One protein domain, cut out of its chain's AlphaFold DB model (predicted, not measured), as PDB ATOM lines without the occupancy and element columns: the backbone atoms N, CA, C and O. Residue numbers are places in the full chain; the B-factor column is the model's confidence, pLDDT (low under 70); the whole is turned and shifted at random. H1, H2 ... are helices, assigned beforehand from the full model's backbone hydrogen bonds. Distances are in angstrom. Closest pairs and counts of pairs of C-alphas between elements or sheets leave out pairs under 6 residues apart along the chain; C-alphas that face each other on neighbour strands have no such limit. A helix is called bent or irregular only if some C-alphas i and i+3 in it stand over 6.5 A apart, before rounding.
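Overview. This is residues 145 to 264 of the 535 residues of the protein "Ankyrin repeat domain-containing protein" of Dysgonomonas capnocytophagoides (UniProt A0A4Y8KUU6). A compact head of short helices has one very long helix, H6, crossing one side of it and running far beyond it as an arm. In the head H1, H2, H3 and H4 lie roughly side by side as two helical hairpins, H1 with H2 and H3 with H4; H6 crosses H3 and H4 on the side away from H1 and H2, and the short H5 packs on both H3 and H6. Residues 244 to 264, of which 244 to 261 belong to H6, stick out and give the model much of its length. The printed part has 120 residues with six named helices, H1 to H6 in order along the chain, and no named strand; the class is all helix. It is only just compact, close to loose, with a radius of gyration of the C-alphas of 16.3 A, and its C-alphas span 56 by 33 by 30 A.

Arrangement. The longest helix, H6, residues 226 to 261, touches H3, residues 172 to 184, about perpendicular at 76 degrees. H6 touches H3 with residues 228 to 235 alone, and H3 touches H6 with residues 180 to 184 alone; the closest C-alphas are those of Thr 184 and Asn 228, 5.3 A apart. H5, residues 214 to 218, touches residues 229 to 236 of H6, with the C-alphas of Glu 214 and Lys 233 closest at 6.2 A. H5 also touches residues 176 to 180 of H3, with the C-alphas of Ala 180 and Leu 217 closest at 5.7 A. H4, residues 195 to 206, is close to H6 but not clearly touching, with the C-alphas of Lys 199 and Tyr 239 closest at 6.5 A; their lines are about perpendicular at 82 degrees. H3 is the hub, touching four other helices. H3 and H4 form a helical hairpin, opposite ways at a shallow tilt of 12 degrees, with the C-alphas of Ala 179 and Ile 202 closest at 6.1 A. H1, residues 147 to 153, touches residues 178 to 182 of H3, the same way at a shallow tilt of 25 degrees; the closest C-alphas are those of Met 149 and Ile 178, 5.9 A apart. H1 and H2, residues 157 to 165, form the other helical hairpin, at a shallow tilt of 14 degrees, with the C-alphas of Ala 151 and Leu 160 closest at 5.9 A. H2 touches H4, the same way at a shallow tilt of 22 degrees, with the C-alphas of His 157 and Val 201 closest at 5.3 A. The helix packing is mostly aligned, four of five tilts being shallow. H1 and H2 are both apart from H6. Every O i to N i+4 pair is within hydrogen-bond range in H1, H2, H3 and H5; in H4 it is 7 of 8 and in H6 31 of 32.

Along the chain. H6 measures 51.8 A from C-alpha 226 at (-32.676, -22.543, 10.200) to C-alpha 261 at (17.412, -9.510, 11.085). H3 measures 18.2 A and H4 17.2 A. H4 is neither bent nor irregular, but only just: C-alphas 195 and 198 are 6.0 A apart. H2 measures 12.4 A, H5 6.0 A, and H1 10.0 A, beginning with C-alpha 147 at (-21.907, -0.313, 24.343).

Size, cuts and confidence. The two C-alphas farthest apart are those of Ser 225 and Met 264, at 56.9 A. Without residues 244 to 264, which stand free, the body has 99 residues and spans 36 by 30 by 26 A. The printed part has no cut. The link from H1 to H2 is tight, the other four are short, and none is long. The mean pLDDT of the printed part is 76.6, with residues 186 to 196 and 246 to 264 under 70.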
ATOM      1  N   LEU A 145     -27.368  -4.476  27.050       74.06
ATOM      2  CA  LEU A 145     -27.375  -3.030  26.828       74.06
ATOM      3  C   LEU A 145     -25.973  -2.397  26.894       74.06
ATOM      4  O   LEU A 145     -25.855  -1.177  27.058       74.06
ATOM      5  N   ASN A 146     -24.920  -3.215  26.838       88.38
ATOM      6  CA  ASN A 146     -23.531  -2.775  26.879       88.38
ATOM      7  C   ASN A 146     -23.115  -2.112  25.545       88.38
ATOM      8  O   ASN A 146     -23.453  -2.632  24.480       88.38
ATOM      9  N   PRO A 147     -22.333  -1.013  25.560       90.94
ATOM     10  CA  PRO A 147     -21.907  -0.313  24.343       90.94
ATOM     11  C   PRO A 147     -21.133  -1.190  23.338       90.94
ATOM     12  O   PRO A 147     -21.164  -0.908  22.138       90.94
ATOM     13  N   LEU A 148     -20.492  -2.284  23.779       91.88
ATOM     14  CA  LEU A 148     -19.839  -3.251  22.881       91.88
ATOM     15  C   LEU A 148     -20.830  -3.948  21.930       91.88
ATOM     16  O   LEU A 148     -20.481  -4.257  20.788       91.88
ATOM     17  N   MET A 149     -22.078  -4.158  22.362       88.00
ATOM     18  CA  MET A 149     -23.144  -4.684  21.505       88.00
ATOM     19  C   MET A 149     -23.427  -3.715  20.353       88.00
ATOM     20  O   MET A 149     -23.479  -4.124  19.193       88.00
ATOM     21  N   GLN A 150     -23.577  -2.420  20.652       85.88
ATOM     22  CA  GLN A 150     -23.898  -1.416  19.637       85.88
ATOM     23  C   GLN A 150     -22.743  -1.212  18.647       85.88
ATOM     24  O   GLN A 150     -22.976  -1.168  17.441       85.88
ATOM     25  N   ALA A 151     -21.498  -1.173  19.126       87.38
ATOM     26  CA  ALA A 151     -20.324  -1.104  18.254       87.38
ATOM     27  C   ALA A 151     -20.217  -2.335  17.329       87.38
ATOM     28  O   ALA A 151     -19.920  -2.188  16.144       87.38
ATOM     29  N   SER A 152     -20.557  -3.530  17.827       88.50
ATOM     30  CA  SER A 152     -20.590  -4.755  17.010       88.50
ATOM     31  C   SER A 152     -21.680  -4.718  15.941       88.50
ATOM     32  O   SER A 152     -21.413  -5.047  14.789       88.50
ATOM     33  N   LYS A 153     -22.886  -4.247  16.283       80.12
ATOM     34  CA  LYS A 153     -23.978  -4.039  15.311       80.12
ATOM     35  C   LYS A 153     -23.590  -3.058  14.205       80.12
ATOM     36  O   LYS A 153     -23.972  -3.259  13.056       80.12
ATOM     37  N   ASN A 154     -22.817  -2.030  14.551       78.94
ATOM     38  CA  ASN A 154     -22.308  -1.034  13.610       78.94
ATOM     39  C   ASN A 154     -21.115  -1.533  12.774       78.94
ATOM     40  O   ASN A 154     -20.648  -0.793  11.910       78.94
ATOM     41  N   LEU A 155     -20.618  -2.750  13.037       80.94
ATOM     42  CA  LEU A 155     -19.382  -3.304  12.476       80.94
ATOM     43  C   LEU A 155     -18.146  -2.408  12.710       80.94
ATOM     44  O   LEU A 155     -17.200  -2.403  11.922       80.94
ATOM     45  N   ASP A 156     -18.141  -1.650  13.811       80.00
ATOM     46  CA  ASP A 156     -17.105  -0.668  14.137       80.00
ATOM     47  C   ASP A 156     -16.026  -1.284  15.042       80.00
ATOM     48  O   ASP A 156     -16.061  -1.189  16.273       80.00
ATOM     49  N   HIS A 157     -15.054  -1.949  14.410       80.56
ATOM     50  CA  HIS A 157     -13.935  -2.586  15.105       80.56
ATOM     51  C   HIS A 157     -13.091  -1.585  15.914       80.56
ATOM     52  O   HIS A 157     -12.687  -1.881  17.039       80.56
ATOM     53  N   SER A 158     -12.862  -0.381  15.385       81.06
ATOM     54  CA  SER A 158     -12.084   0.655  16.072       81.06
ATOM     55  C   SER A 158     -12.772   1.114  17.357       81.06
ATOM     56  O   SER A 158     -12.122   1.247  18.397       81.06
ATOM     57  N   MET A 159     -14.093   1.299  17.321       82.50
ATOM     58  CA  MET A 159     -14.874   1.633  18.510       82.50
ATOM     59  C   MET A 159     -14.890   0.490  19.531       82.50
ATOM     60  O   MET A 159     -14.828   0.761  20.728       82.50
ATOM     61  N   LEU A 160     -14.911  -0.778  19.101       83.38
ATOM     62  CA  LEU A 160     -14.782  -1.926  20.014       83.38
ATOM     63  C   LEU A 160     -13.451  -1.915  20.769       83.38
ATOM     64  O   LEU A 160     -13.440  -2.066  21.992       83.38
ATOM     65  N   ILE A 161     -12.341  -1.694  20.059       81.88
ATOM     66  CA  ILE A 161     -11.010  -1.571  20.670       81.88
ATOM     67  C   ILE A 161     -10.984  -0.398  21.650       81.88
ATOM     68  O   ILE A 161     -10.546  -0.561  22.791       81.88
ATOM     69  N   TYR A 162     -11.512   0.757  21.240       83.62
ATOM     70  CA  TYR A 162     -11.586   1.939  22.089       83.62
ATOM     71  C   TYR A 162     -12.394   1.679  23.369       83.62
ATOM     72  O   TYR A 162     -11.885   1.890  24.467       83.62
ATOM     73  N   LEU A 163     -13.623   1.165  23.256       86.00
ATOM     74  CA  LEU A 163     -14.498   0.866  24.395       86.00
ATOM     75  C   LEU A 163     -13.884  -0.177  25.337       86.00
ATOM     76  O   LEU A 163     -13.947  -0.001  26.553       86.00
ATOM     77  N   LYS A 164     -13.248  -1.229  24.801       84.88
ATOM     78  CA  LYS A 164     -12.495  -2.206  25.604       84.88
ATOM     79  C   LYS A 164     -11.371  -1.521  26.385       84.88
ATOM     80  O   LYS A 164     -11.237  -1.769  27.579       84.88
ATOM     81  N   GLY A 165     -10.619  -0.624  25.742       82.94
ATOM     82  CA  GLY A 165      -9.586   0.192  26.389       82.94
ATOM     83  C   GLY A 165     -10.130   1.125  27.479       82.94
ATOM     84  O   GLY A 165      -9.447   1.373  28.464       82.94
ATOM     85  N   GLN A 166     -11.382   1.580  27.357       85.81
ATOM     86  CA  GLN A 166     -12.094   2.331  28.402       85.81
ATOM     87  C   GLN A 166     -12.674   1.436  29.521       85.81
ATOM     88  O   GLN A 166     -13.352   1.931  30.419       85.81
ATOM     89  N   GLY A 167     -12.438   0.119  29.485       83.62
ATOM     90  CA  GLY A 167     -12.895  -0.828  30.506       83.62
ATOM     91  C   GLY A 167     -14.286  -1.424  30.264       83.62
ATOM     92  O   GLY A 167     -14.884  -1.977  31.194       83.62
ATOM     93  N   ALA A 168     -14.825  -1.331  29.042       90.56
ATOM     94  CA  ALA A 168     -16.055  -2.031  28.683       90.56
ATOM     95  C   ALA A 168     -15.840  -3.551  28.740       90.56
ATOM     96  O   ALA A 168     -14.896  -4.083  28.149       90.56
ATOM     97  N   LYS A 169     -16.733  -4.258  29.436       89.44
ATOM     98  CA  LYS A 169     -16.673  -5.714  29.577       89.44
ATOM     99  C   LYS A 169     -18.048  -6.369  29.603       89.44
ATOM    100  O   LYS A 169     -19.019  -5.775  30.061       89.44
ATOM    101  N   VAL A 170     -18.095  -7.614  29.143       90.12
ATOM    102  CA  VAL A 170     -19.284  -8.476  29.141       90.12
ATOM    103  C   VAL A 170     -18.884  -9.906  29.501       90.12
ATOM    104  O   VAL A 170     -17.721 -10.289  29.347       90.12
ATOM    105  N   SER A 171     -19.830 -10.717  29.969       89.00
ATOM    106  CA  SER A 171     -19.583 -12.142  30.183       89.00
ATOM    107  C   SER A 171     -19.300 -12.875  28.864       89.00
ATOM    108  O   SER A 171     -19.748 -12.458  27.792       89.00
ATOM    109  N   LYS A 172     -18.612 -14.025  28.933       89.19
ATOM    110  CA  LYS A 172     -18.366 -14.882  27.754       89.19
ATOM    111  C   LYS A 172     -19.664 -15.294  27.051       89.19
ATOM    112  O   LYS A 172     -19.701 -15.371  25.827       89.19
ATOM    113  N   LYS A 173     -20.738 -15.516  27.820       88.81
ATOM    114  CA  LYS A 173     -22.069 -15.838  27.288       88.81
ATOM    115  C   LYS A 173     -22.622 -14.682  26.453       88.81
ATOM    116  O   LYS A 173     -23.009 -14.903  25.310       88.81
ATOM    117  N   THR A 174     -22.607 -13.465  26.992       88.44
ATOM    118  CA  THR A 174     -23.075 -12.273  26.272       88.44
ATOM    119  C   THR A 174     -22.199 -11.974  25.057       88.44
ATOM    120  O   THR A 174     -22.722 -11.671  23.992       88.44
ATOM    121  N   ALA A 175     -20.876 -12.112  25.171       90.56
ATOM    122  CA  ALA A 175     -19.943 -11.936  24.058       90.56
ATOM    123  C   ALA A 175     -20.243 -12.894  22.889       90.56
ATOM    124  O   ALA A 175     -20.330 -12.471  21.738       90.56
ATOM    125  N   ARG A 176     -20.495 -14.172  23.195       91.75
ATOM    126  CA  ARG A 176     -20.944 -15.188  22.233       91.75
ATOM    127  C   ARG A 176     -22.279 -14.819  21.581       91.75
ATOM    128  O   ARG A 176     -22.433 -14.978  20.373       91.75
ATOM    129  N   ASP A 177     -23.224 -14.285  22.352       90.94
ATOM    130  CA  ASP A 177     -24.513 -13.827  21.824       90.94
ATOM    131  C   ASP A 177     -24.377 -12.598  20.915       90.94
ATOM    132  O   ASP A 177     -25.029 -12.536  19.873       90.94
ATOM    133  N   ILE A 178     -23.484 -11.660  21.245       91.50
ATOM    134  CA  ILE A 178     -23.141 -10.524  20.377       91.50
ATOM    135  C   ILE A 178     -22.508 -11.021  19.071       91.50
ATOM    136  O   ILE A 178     -22.891 -10.558  17.994       91.50
ATOM    137  N   ALA A 179     -21.569 -11.968  19.141       92.00
ATOM    138  CA  ALA A 179     -20.921 -12.545  17.965       92.00
ATOM    139  C   ALA A 179     -21.945 -13.238  17.046       92.00
ATOM    140  O   ALA A 179     -22.020 -12.926  15.856       92.00
ATOM    141  N   ALA A 180     -22.804 -14.095  17.607       90.06
ATOM    142  CA  ALA A 180     -23.868 -14.768  16.862       90.06
ATOM    143  C   ALA A 180     -24.866 -13.775  16.243       90.06
ATOM    144  O   ALA A 180     -25.231 -13.914  15.073       90.06
ATOM    145  N   LEU A 181     -25.272 -12.731  16.978       87.81
ATOM    146  CA  LEU A 181     -26.117 -11.665  16.435       87.81
ATOM    147  C   LEU A 181     -25.422 -10.926  15.284       87.81
ATOM    148  O   LEU A 181     -26.042 -10.661  14.263       87.81
ATOM    149  N   THR A 182     -24.133 -10.622  15.410       88.56
ATOM    150  CA  THR A 182     -23.363  -9.899  14.383       88.56
ATOM    151  C   THR A 182     -23.257 -10.693  13.076       88.56
ATOM    152  O   THR A 182     -23.278 -10.113  11.987       88.56
ATOM    153  N   ILE A 183     -23.173 -12.023  13.170       86.06
ATOM    154  CA  ILE A 183     -23.134 -12.930  12.016       86.06
ATOM    155  C   ILE A 183     -24.511 -13.058  11.359       86.06
ATOM    156  O   ILE A 183     -24.622 -12.986  10.135       86.06
ATOM    157  N   THR A 184     -25.549 -13.257  12.170       82.75
ATOM    158  CA  THR A 184     -26.915 -13.546  11.701       82.75
ATOM    159  C   THR A 184     -27.680 -12.297  11.285       82.75
ATOM    160  O   THR A 184     -28.624 -12.387  10.500       82.75
ATOM    161  N   SER A 185     -27.280 -11.124  11.776       73.69
ATOM    162  CA  SER A 185     -27.957  -9.883  11.448       73.69
ATOM    163  C   SER A 185     -27.729  -9.501   9.987       73.69
ATOM    164  O   SER A 185     -26.613  -9.222   9.538       73.69
ATOM    165  N   SER A 186     -28.834  -9.409   9.250       58.12
ATOM    166  CA  SER A 186     -28.896  -8.812   7.917       58.12
ATOM    167  C   SER A 186     -28.820  -7.282   7.956       58.12
ATOM    168  O   SER A 186     -28.911  -6.656   6.902       58.12
ATOM    169  N   THR A 187     -28.643  -6.664   9.138       47.09
ATOM    170  CA  THR A 187     -28.648  -5.207   9.348       47.09
ATOM    171  C   THR A 187     -27.396  -4.518   8.803       47.09
ATOM    172  O   THR A 187     -26.700  -3.796   9.507       47.09
ATOM    173  N   GLY A 188     -27.170  -4.648   7.502       41.06
ATOM    174  CA  GLY A 188     -26.697  -3.557   6.663       41.06
ATOM    175  C   GLY A 188     -27.818  -2.537   6.424       41.06
ATOM    176  O   GLY A 188     -28.119  -2.217   5.282       41.06
ATOM    177  N   LEU A 189     -28.452  -2.022   7.489       32.84
ATOM    178  CA  LEU A 189     -29.328  -0.841   7.387       32.84
ATOM    179  C   LEU A 189     -28.520   0.461   7.222       32.84
ATOM    180  O   LEU A 189     -29.090   1.526   7.011       32.84
ATOM    181  N   LEU A 190     -27.189   0.359   7.225       34.22
ATOM    182  CA  LEU A 190     -26.293   1.304   6.575       34.22
ATOM    183  C   LEU A 190     -25.679   0.603   5.359       34.22
ATOM    184  O   LEU A 190     -24.708  -0.146   5.442       34.22
ATOM    185  N   ILE A 191     -26.329   0.833   4.225       33.28
ATOM    186  CA  ILE A 191     -25.853   0.603   2.862       33.28
ATOM    187  C   ILE A 191     -24.432   1.189   2.765       33.28
ATOM    188  O   ILE A 191     -24.306   2.409   2.739       33.28
ATOM    189  N   ASN A 192     -23.398   0.329   2.833       35.69
ATOM    190  CA  ASN A 192     -21.985   0.515   2.414       35.69
ATOM    191  C   ASN A 192     -20.923  -0.112   3.349       35.69
ATOM    192  O   ASN A 192     -19.889   0.515   3.578       35.69
ATOM    193  N   GLN A 193     -21.080  -1.342   3.860       42.03
ATOM    194  CA  GLN A 193     -19.931  -2.027   4.483       42.03
ATOM    195  C   GLN A 193     -19.649  -3.420   3.918       42.03
ATOM    196  O   GLN A 193     -20.507  -4.293   3.817       42.03
ATOM    197  N   THR A 194     -18.392  -3.568   3.506       44.97
ATOM    198  CA  THR A 194     -17.770  -4.736   2.882       44.97
ATOM    199  C   THR A 194     -17.723  -5.951   3.818       44.97
ATOM    200  O   THR A 194     -17.596  -5.759   5.026       44.97
ATOM    201  N   PRO A 195     -17.655  -7.191   3.284       52.53
ATOM    202  CA  PRO A 195     -17.450  -8.433   4.048       52.53
ATOM    203  C   PRO A 195     -16.275  -8.421   5.039       52.53
ATOM    204  O   PRO A 195     -16.222  -9.269   5.924       52.53
ATOM    205  N   LYS A 196     -15.337  -7.477   4.875       60.03
ATOM    206  CA  LYS A 196     -14.170  -7.269   5.727       60.03
ATOM    207  C   LYS A 196     -14.581  -6.989   7.180       60.03
ATOM    208  O   LYS A 196     -14.371  -7.868   8.006       60.03
ATOM    209  N   GLY A 197     -15.315  -5.893   7.433       73.38
ATOM    210  CA  GLY A 197     -15.616  -5.359   8.777       73.38
ATOM    211  C   GLY A 197     -16.180  -6.382   9.766       73.38
ATOM    212  O   GLY A 197     -15.819  -6.410  10.941       73.38
ATOM    213  N   ARG A 198     -17.030  -7.290   9.276       82.00
ATOM    214  CA  ARG A 198     -17.589  -8.372  10.092       82.00
ATOM    215  C   ARG A 198     -16.514  -9.338  10.592       82.00
ATOM    216  O   ARG A 198     -16.579  -9.740  11.746       82.00
ATOM    217  N   LYS A 199     -15.516  -9.683   9.774       85.12
ATOM    218  CA  LYS A 199     -14.410 -10.557  10.187       85.12
ATOM    219  C   LYS A 199     -13.544  -9.903  11.256       85.12
ATOM    220  O   LYS A 199     -13.195 -10.579  12.213       85.12
ATOM    221  N   GLU A 200     -13.246  -8.604  11.160       85.25
ATOM    222  CA  GLU A 200     -12.486  -7.919  12.218       85.25
ATOM    223  C   GLU A 200     -13.266  -7.818  13.535       85.25
ATOM    224  O   GLU A 200     -12.684  -7.971  14.610       85.25
ATOM    225  N   VAL A 201     -14.585  -7.612  13.482       88.56
ATOM    226  CA  VAL A 201     -15.430  -7.650  14.685       88.56
ATOM    227  C   VAL A 201     -15.483  -9.049  15.294       88.56
ATOM    228  O   VAL A 201     -15.333  -9.184  16.504       88.56
ATOM    229  N   ILE A 202     -15.645 -10.105  14.495       91.81
ATOM    230  CA  ILE A 202     -15.629 -11.472  15.033       91.81
ATOM    231  C   ILE A 202     -14.246 -11.837  15.576       91.81
ATOM    232  O   ILE A 202     -14.165 -12.379  16.672       91.81
ATOM    233  N   ARG A 203     -13.165 -11.408  14.918       88.56
ATOM    234  CA  ARG A 203     -11.800 -11.555  15.440       88.56
ATOM    235  C   ARG A 203     -11.583 -10.813  16.756       88.56
ATOM    236  O   ARG A 203     -10.834 -11.273  17.610       88.56
ATOM    237  N   PHE A 204     -12.232  -9.667  16.955       89.50
ATOM    238  CA  PHE A 204     -12.219  -9.002  18.257       89.50
ATOM    239  C   PHE A 204     -12.829  -9.894  19.346       89.50
ATOM    240  O   PHE A 204     -12.259  -9.974  20.431       89.50
ATOM    241  N   TRP A 205     -13.953 -10.557  19.062       90.88
ATOM    242  CA  TRP A 205     -14.629 -11.450  20.009       90.88
ATOM    243  C   TRP A 205     -13.869 -12.759  20.244       90.88
ATOM    244  O   TRP A 205     -13.797 -13.218  21.380       90.88
ATOM    245  N   ASP A 206     -13.224 -13.294  19.214       89.62
ATOM    246  CA  ASP A 206     -12.267 -14.401  19.307       89.62
ATOM    247  C   ASP A 206     -11.125 -14.055  20.284       89.62
ATOM    248  O   ASP A 206     -10.966 -14.667  21.339       89.62
ATOM    249  N   ASN A 207     -10.463 -12.914  20.055       85.50
ATOM    250  CA  ASN A 207      -9.440 -12.355  20.951       85.50
ATOM    251  C   ASN A 207      -9.983 -11.939  22.333       85.50
ATOM    252  O   ASN A 207      -9.216 -11.642  23.253       85.50
ATOM    253  N   TYR A 208     -11.303 -11.843  22.489       85.81
ATOM    254  CA  TYR A 208     -11.964 -11.629  23.775       85.81
ATOM    255  C   TYR A 208     -12.086 -12.941  24.577       85.81
ATOM    256  O   TYR A 208     -12.460 -12.917  25.750       85.81
ATOM    257  N   GLY A 209     -11.748 -14.084  23.972       85.00
ATOM    258  CA  GLY A 209     -11.810 -15.418  24.565       85.00
ATOM    259  C   GLY A 209     -13.144 -16.129  24.331       85.00
ATOM    260  O   GLY A 209     -13.545 -16.952  25.164       85.00
ATOM    261  N   VAL A 210     -13.856 -15.768  23.260       90.25
ATOM    262  CA  VAL A 210     -15.058 -16.469  22.794       90.25
ATOM    263  C   VAL A 210     -14.639 -17.549  21.807       90.25
ATOM    264  O   VAL A 210     -13.986 -17.248  20.820       90.25
ATOM    265  N   ASP A 211     -15.069 -18.787  22.035       92.00
ATOM    266  CA  ASP A 211     -14.936 -19.850  21.036       92.00
ATOM    267  C   ASP A 211     -15.862 -19.571  19.831       92.00
ATOM    268  O   ASP A 211     -17.086 -19.496  19.992       92.00
ATOM    269  N   ILE A 212     -15.279 -19.397  18.640       91.75
ATOM    270  CA  ILE A 212     -15.969 -19.080  17.373       91.75
ATOM    271  C   ILE A 212     -16.364 -20.362  16.601       91.75
ATOM    272  O   ILE A 212     -16.624 -20.329  15.404       91.75
ATOM    273  N   SER A 213     -16.478 -21.508  17.277       93.69
ATOM    274  CA  SER A 213     -16.976 -22.750  16.678       93.69
ATOM    275  C   SER A 213     -18.479 -22.725  16.349       93.69
ATOM    276  O   SER A 213     -19.282 -22.025  16.979       93.69
ATOM    277  N   GLU A 214     -18.887 -23.553  15.375       93.31
ATOM    278  CA  GLU A 214     -20.302 -23.732  15.002       93.31
ATOM    279  C   GLU A 214     -21.105 -24.203  16.216       93.31
ATOM    280  O   GLU A 214     -22.132 -23.614  16.552       93.31
ATOM    281  N   GLU A 215     -20.585 -25.195  16.942       93.50
ATOM    282  CA  GLU A 215     -21.227 -25.751  18.131       93.50
ATOM    283  C   GLU A 215     -21.499 -24.681  19.199       93.50
ATOM    284  O   GLU A 215     -22.590 -24.631  19.776       93.50
ATOM    285  N   ASN A 216     -20.537 -23.792  19.466       94.75
ATOM    286  CA  ASN A 216     -20.693 -22.777  20.499       94.75
ATOM    287  C   ASN A 216     -21.622 -21.630  20.069       94.75
ATOM    288  O   ASN A 216     -22.482 -21.187  20.842       94.75
ATOM    289  N   LEU A 217     -21.499 -21.149  18.830       93.12
ATOM    290  CA  LEU A 217     -22.331 -20.052  18.326       93.12
ATOM    291  C   LEU A 217     -23.803 -20.461  18.173       93.12
ATOM    292  O   LEU A 217     -24.694 -19.652  18.454       93.12
ATOM    293  N   LEU A 218     -24.080 -21.724  17.835       93.75
ATOM    294  CA  LEU A 218     -25.441 -22.261  17.739       93.75
ATOM    295  C   LEU A 218     -26.188 -22.319  19.082       93.75
ATOM    296  O   LEU A 218     -27.416 -22.308  19.091       93.75
ATOM    297  N   LYS A 219     -25.493 -22.261  20.228       94.06
ATOM    298  CA  LYS A 219     -26.119 -22.155  21.566       94.06
ATOM    299  C   LYS A 219     -26.806 -20.791  21.797       94.06
ATOM    300  O   LYS A 219     -27.226 -20.475  22.910       94.06
ATOM    301  N   SER A 220     -26.791 -19.878  20.816       92.00
ATOM    302  CA  SER A 220     -27.240 -18.485  20.979       92.00
ATOM    303  C   SER A 220     -28.739 -18.375  20.727       92.00
ATOM    304  O   SER A 220     -29.222 -18.987  19.773       92.00
ATOM    305  N   PRO A 221     -29.491 -17.547  21.480       88.81
ATOM    306  CA  PRO A 221     -30.895 -17.286  21.164       88.81
ATOM    307  C   PRO A 221     -31.077 -16.666  19.766       88.81
ATOM    308  O   PRO A 221     -32.155 -16.763  19.180       88.81
ATOM    309  N   PHE A 222     -30.024 -16.076  19.190       85.12
ATOM    310  CA  PHE A 222     -30.045 -15.527  17.833       85.12
ATOM    311  C   PHE A 222     -29.835 -16.587  16.736       85.12
ATOM    312  O   PHE A 222     -30.038 -16.293  15.560       85.12
ATOM    313  N   ALA A 223     -29.506 -17.834  17.090       87.50
ATOM    314  CA  ALA A 223     -29.311 -18.959  16.170       87.50
ATOM    315  C   ALA A 223     -30.544 -19.886  16.062       87.50
ATOM    316  O   ALA A 223     -30.437 -21.044  15.667       87.50
ATOM    317  N   THR A 224     -31.731 -19.395  16.425       81.88
ATOM    318  CA  THR A 224     -32.956 -20.209  16.538       81.88
ATOM    319  C   THR A 224     -33.586 -20.590  15.199       81.88
ATOM    320  O   THR A 224     -34.200 -21.649  15.098       81.88
ATOM    321  N   SER A 225     -33.438 -19.769  14.154       86.25
ATOM    322  CA  SER A 225     -34.001 -20.065  12.831       86.25
ATOM    323  C   SER A 225     -33.024 -20.863  11.963       86.25
ATOM    324  O   SER A 225     -31.824 -20.588  11.961       86.25
ATOM    325  N   GLY A 226     -33.526 -21.786  11.134       85.44
ATOM    326  CA  GLY A 226     -32.676 -22.543  10.200       85.44
ATOM    327  C   GLY A 226     -31.882 -21.652   9.226       85.44
ATOM    328  O   GLY A 226     -30.785 -22.013   8.801       85.44
ATOM    329  N   SER A 227     -32.390 -20.453   8.916       83.62
ATOM    330  CA  SER A 227     -31.664 -19.439   8.137       83.62
ATOM    331  C   SER A 227     -30.457 -18.877   8.899       83.62
ATOM    332  O   SER A 227     -29.358 -18.766   8.347       83.62
ATOM    333  N   ASN A 228     -30.633 -18.573  10.187       83.06
ATOM    334  CA  ASN A 228     -29.570 -18.050  11.043       83.06
ATOM    335  C   ASN A 228     -28.491 -19.109  11.286       83.06
ATOM    336  O   ASN A 228     -27.306 -18.801  11.178       83.06
ATOM    337  N   GLN A 229     -28.887 -20.364  11.511       88.38
ATOM    338  CA  GLN A 229     -27.956 -21.490  11.645       88.38
ATOM    339  C   GLN A 229     -27.094 -21.657  10.388       88.38
ATOM    340  O   GLN A 229     -25.870 -21.724  10.470       88.38
ATOM    341  N   ARG A 230     -27.717 -21.622   9.202       86.88
ATOM    342  CA  ARG A 230     -26.998 -21.683   7.922       86.88
ATOM    343  C   ARG A 230     -26.060 -20.491   7.724       86.88
ATOM    344  O   ARG A 230     -24.963 -20.660   7.200       86.88
ATOM    345  N   SER A 231     -26.476 -19.298   8.149       86.19
ATOM    346  CA  SER A 231     -25.650 -18.087   8.080       86.19
ATOM    347  C   SER A 231     -24.403 -18.202   8.956       86.19
ATOM    348  O   SER A 231     -23.317 -17.857   8.499       86.19
ATOM    349  N   ILE A 232     -24.545 -18.743  10.171       87.56
ATOM    350  CA  ILE A 232     -23.427 -19.032  11.079       87.56
ATOM    351  C   ILE A 232     -22.466 -20.027  10.434       87.56
ATOM    352  O   ILE A 232     -21.292 -19.708  10.265       87.56
ATOM    353  N   LYS A 233     -22.974 -21.175   9.979       89.56
ATOM    354  CA  LYS A 233     -22.162 -22.212   9.332       89.56
ATOM    355  C   LYS A 233     -21.374 -21.687   8.128       89.56
ATOM    356  O   LYS A 233     -20.175 -21.923   8.008       89.56
ATOM    357  N   ASN A 234     -22.035 -20.933   7.249       88.88
ATOM    358  CA  ASN A 234     -21.388 -20.340   6.079       88.88
ATOM    359  C   ASN A 234     -20.326 -19.304   6.468       88.88
ATOM    360  O   ASN A 234     -19.280 -19.231   5.826       88.88
ATOM    361  N   PHE A 235     -20.594 -18.489   7.492       88.88
ATOM    362  CA  PHE A 235     -19.652 -17.476   7.948       88.88
ATOM    363  C   PHE A 235     -18.402 -18.097   8.568       88.88
ATOM    364  O   PHE A 235     -17.315 -17.628   8.253       88.88
ATOM    365  N   ILE A 236     -18.548 -19.142   9.390       90.00
ATOM    366  CA  ILE A 236     -17.422 -19.832  10.039       90.00
ATOM    367  C   ILE A 236     -16.452 -20.359   8.991       90.00
ATOM    368  O   ILE A 236     -15.288 -19.990   9.020       90.00
ATOM    369  N   LYS A 237     -16.952 -21.060   7.965       88.00
ATOM    370  CA  LYS A 237     -16.110 -21.516   6.849       88.00
ATOM    371  C   LYS A 237     -15.292 -20.375   6.224       88.00
ATOM    372  O   LYS A 237     -14.101 -20.503   5.991       88.00
ATOM    373  N   ILE A 238     -15.934 -19.231   5.979       86.81
ATOM    374  CA  ILE A 238     -15.297 -18.038   5.390       86.81
ATOM    375  C   ILE A 238     -14.338 -17.330   6.373       86.81
ATOM    376  O   ILE A 238     -13.463 -16.561   5.947       86.81
ATOM    377  N   TYR A 239     -14.566 -17.482   7.675       87.00
ATOM    378  CA  TYR A 239     -13.756 -16.908   8.742       87.00
ATOM    379  C   TYR A 239     -12.487 -17.732   8.948       87.00
ATOM    380  O   TYR A 239     -11.415 -17.137   8.894       87.00
ATOM    381  N   ASP A 240     -12.600 -19.055   9.049       87.75
ATOM    382  CA  ASP A 240     -11.475 -19.983   9.211       87.75
ATOM    383  C   ASP A 240     -10.492 -19.849   8.039       87.75
ATOM    384  O   ASP A 240      -9.334 -19.492   8.253       87.75
ATOM    385  N   ASP A 241     -10.989 -19.912   6.794       86.31
ATOM    386  CA  ASP A 241     -10.183 -19.681   5.581       86.31
ATOM    387  C   ASP A 241      -9.424 -18.332   5.631       86.31
ATOM    388  O   ASP A 241      -8.309 -18.176   5.125       86.31
ATOM    389  N   TRP A 242     -10.045 -17.303   6.217       86.25
ATOM    390  CA  TRP A 242      -9.453 -15.970   6.320       86.25
ATOM    391  C   TRP A 242      -8.430 -15.859   7.447       86.25
ATOM    392  O   TRP A 242      -7.411 -15.189   7.251       86.25
ATOM    393  N   VAL A 243      -8.682 -16.488   8.595       83.31
ATOM    394  CA  VAL A 243      -7.726 -16.576   9.701       83.31
ATOM    395  C   VAL A 243      -6.481 -17.310   9.221       83.31
ATOM    396  O   VAL A 243      -5.403 -16.725   9.294       83.31
ATOM    397  N   ASP A 244      -6.632 -18.479   8.601       80.56
ATOM    398  CA  ASP A 244      -5.524 -19.284   8.075       80.56
ATOM    399  C   ASP A 244      -4.677 -18.496   7.070       80.56
ATOM    400  O   ASP A 244      -3.451 -18.424   7.180       80.56
ATOM    401  N   SER A 245      -5.328 -17.793   6.135       79.19
ATOM    402  CA  SER A 245      -4.625 -16.961   5.151       79.19
ATOM    403  C   SER A 245      -3.843 -15.795   5.776       79.19
ATOM    404  O   SER A 245      -2.816 -15.376   5.240       79.19
ATOM    405  N   ASN A 246      -4.320 -15.239   6.892       69.81
ATOM    406  CA  ASN A 246      -3.650 -14.142   7.588       69.81
ATOM    407  C   ASN A 246      -2.541 -14.642   8.512       69.81
ATOM    408  O   ASN A 246      -1.528 -13.958   8.637       69.81
ATOM    409  N   THR A 247      -2.726 -15.798   9.146       66.50
ATOM    410  CA  THR A 247      -1.700 -16.469   9.947       66.50
ATOM    411  C   THR A 247      -0.521 -16.827   9.055       66.50
ATOM    412  O   THR A 247       0.580 -16.356   9.315       66.50
ATOM    413  N   SER A 248      -0.773 -17.472   7.912       60.19
ATOM    414  CA  SER A 248       0.258 -17.783   6.916       60.19
ATOM    415  C   SER A 248       0.989 -16.531   6.406       60.19
ATOM    416  O   SER A 248       2.215 -16.503   6.377       60.19
ATOM    417  N   LYS A 249       0.274 -15.440   6.091       59.12
ATOM    418  CA  LYS A 249       0.909 -14.169   5.680       59.12
ATOM    419  C   LYS A 249       1.738 -13.515   6.781       59.12
ATOM    420  O   LYS A 249       2.750 -12.883   6.485       59.12
ATOM    421  N   ASN A 250       1.293 -13.594   8.032       51.66
ATOM    422  CA  ASN A 250       2.025 -13.033   9.162       51.66
ATOM    423  C   ASN A 250       3.249 -13.879   9.500       51.66
ATOM    424  O   ASN A 250       4.298 -13.304   9.764       51.66
ATOM    425  N   GLU A 251       3.152 -15.204   9.439       48.28
ATOM    426  CA  GLU A 251       4.289 -16.119   9.563       48.28
ATOM    427  C   GLU A 251       5.294 -15.874   8.441       48.28
ATOM    428  O   GLU A 251       6.464 -15.654   8.720       48.28
ATOM    429  N   GLU A 252       4.851 -15.755   7.190       44.38
ATOM    430  CA  GLU A 252       5.718 -15.432   6.052       44.38
ATOM    431  C   GLU A 252       6.384 -14.054   6.210       44.38
ATOM    432  O   GLU A 252       7.561 -13.881   5.896       44.38
ATOM    433  N   LYS A 253       5.666 -13.062   6.752       44.97
ATOM    434  CA  LYS A 253       6.215 -11.733   7.061       44.97
ATOM    435  C   LYS A 253       7.193 -11.764   8.238       44.97
ATOM    436  O   LYS A 253       8.178 -11.036   8.193       44.97
ATOM    437  N   THR A 254       6.941 -12.603   9.242       44.41
ATOM    438  CA  THR A 254       7.786 -12.780  10.435       44.41
ATOM    439  C   THR A 254       9.059 -13.547  10.090       44.41
ATOM    440  O   THR A 254      10.144 -13.143  10.489       44.41
ATOM    441  N   ILE A 255       8.950 -14.596   9.272       50.56
ATOM    442  CA  ILE A 255      10.074 -15.351   8.711       50.56
ATOM    443  C   ILE A 255      10.902 -14.439   7.810       50.56
ATOM    444  O   ILE A 255      12.119 -14.419   7.940       50.56
ATOM    445  N   ARG A 256      10.272 -13.614   6.959       43.22
ATOM    446  CA  ARG A 256      10.994 -12.588   6.191       43.22
ATOM    447  C   ARG A 256      11.689 -11.591   7.112       43.22
ATOM    448  O   ARG A 256      12.867 -11.350   6.915       43.22
ATOM    449  N   SER A 257      11.022 -11.036   8.125       41.59
ATOM    450  CA  SER A 257      11.665 -10.078   9.038       41.59
ATOM    451  C   SER A 257      12.787 -10.695   9.875       41.59
ATOM    452  O   SER A 257      13.779 -10.022  10.109       41.59
ATOM    453  N   ALA A 258      12.664 -11.960  10.283       45.31
ATOM    454  CA  ALA A 258      13.709 -12.693  10.996       45.31
ATOM    455  C   ALA A 258      14.892 -13.021  10.072       45.31
ATOM    456  O   ALA A 258      16.035 -12.790  10.440       45.31
ATOM    457  N   ALA A 259      14.622 -13.442   8.832       41.19
ATOM    458  CA  ALA A 259      15.646 -13.643   7.811       41.19
ATOM    459  C   ALA A 259      16.355 -12.335   7.415       41.19
ATOM    460  O   ALA A 259      17.508 -12.373   7.008       41.19
ATOM    461  N   TYR A 260      15.691 -11.180   7.542       34.88
ATOM    462  CA  TYR A 260      16.313  -9.862   7.382       34.88
ATOM    463  C   TYR A 260      17.073  -9.395   8.636       34.88
ATOM    464  O   TYR A 260      17.994  -8.597   8.497       34.88
ATOM    465  N   ALA A 261      16.730  -9.873   9.838       36.00
ATOM    466  CA  ALA A 261      17.412  -9.510  11.085       36.00
ATOM    467  C   ALA A 261      18.836 -10.091  11.167       36.00
ATOM    468  O   ALA A 261      19.731  -9.410  11.653       36.00
ATOM    469  N   ASP A 262      19.072 -11.273  10.589       41.88
ATOM    470  CA  ASP A 262      20.417 -11.864  10.456       41.88
ATOM    471  C   ASP A 262      21.358 -11.058   9.532       41.88
ATOM    472  O   ASP A 262      22.569 -11.272   9.539       41.88
ATOM    473  N   TYR A 263      20.820 -10.113   8.751       37.75
ATOM    474  CA  TYR A 263      21.569  -9.250   7.825       37.75
ATOM    475  C   TYR A 263      21.606  -7.774   8.253       37.75
ATOM    476  O   TYR A 263      22.079  -6.928   7.491       37.75
ATOM    477  N   MET A 264      21.102  -7.436   9.444       35.50
ATOM    478  CA  MET A 264      21.017  -6.050   9.904       35.50
ATOM    479  C   MET A 264      22.154  -5.685  10.859       35.50
ATOM    480  O   MET A 264      22.364  -6.320  11.889       35.50
TER     481      MET A 264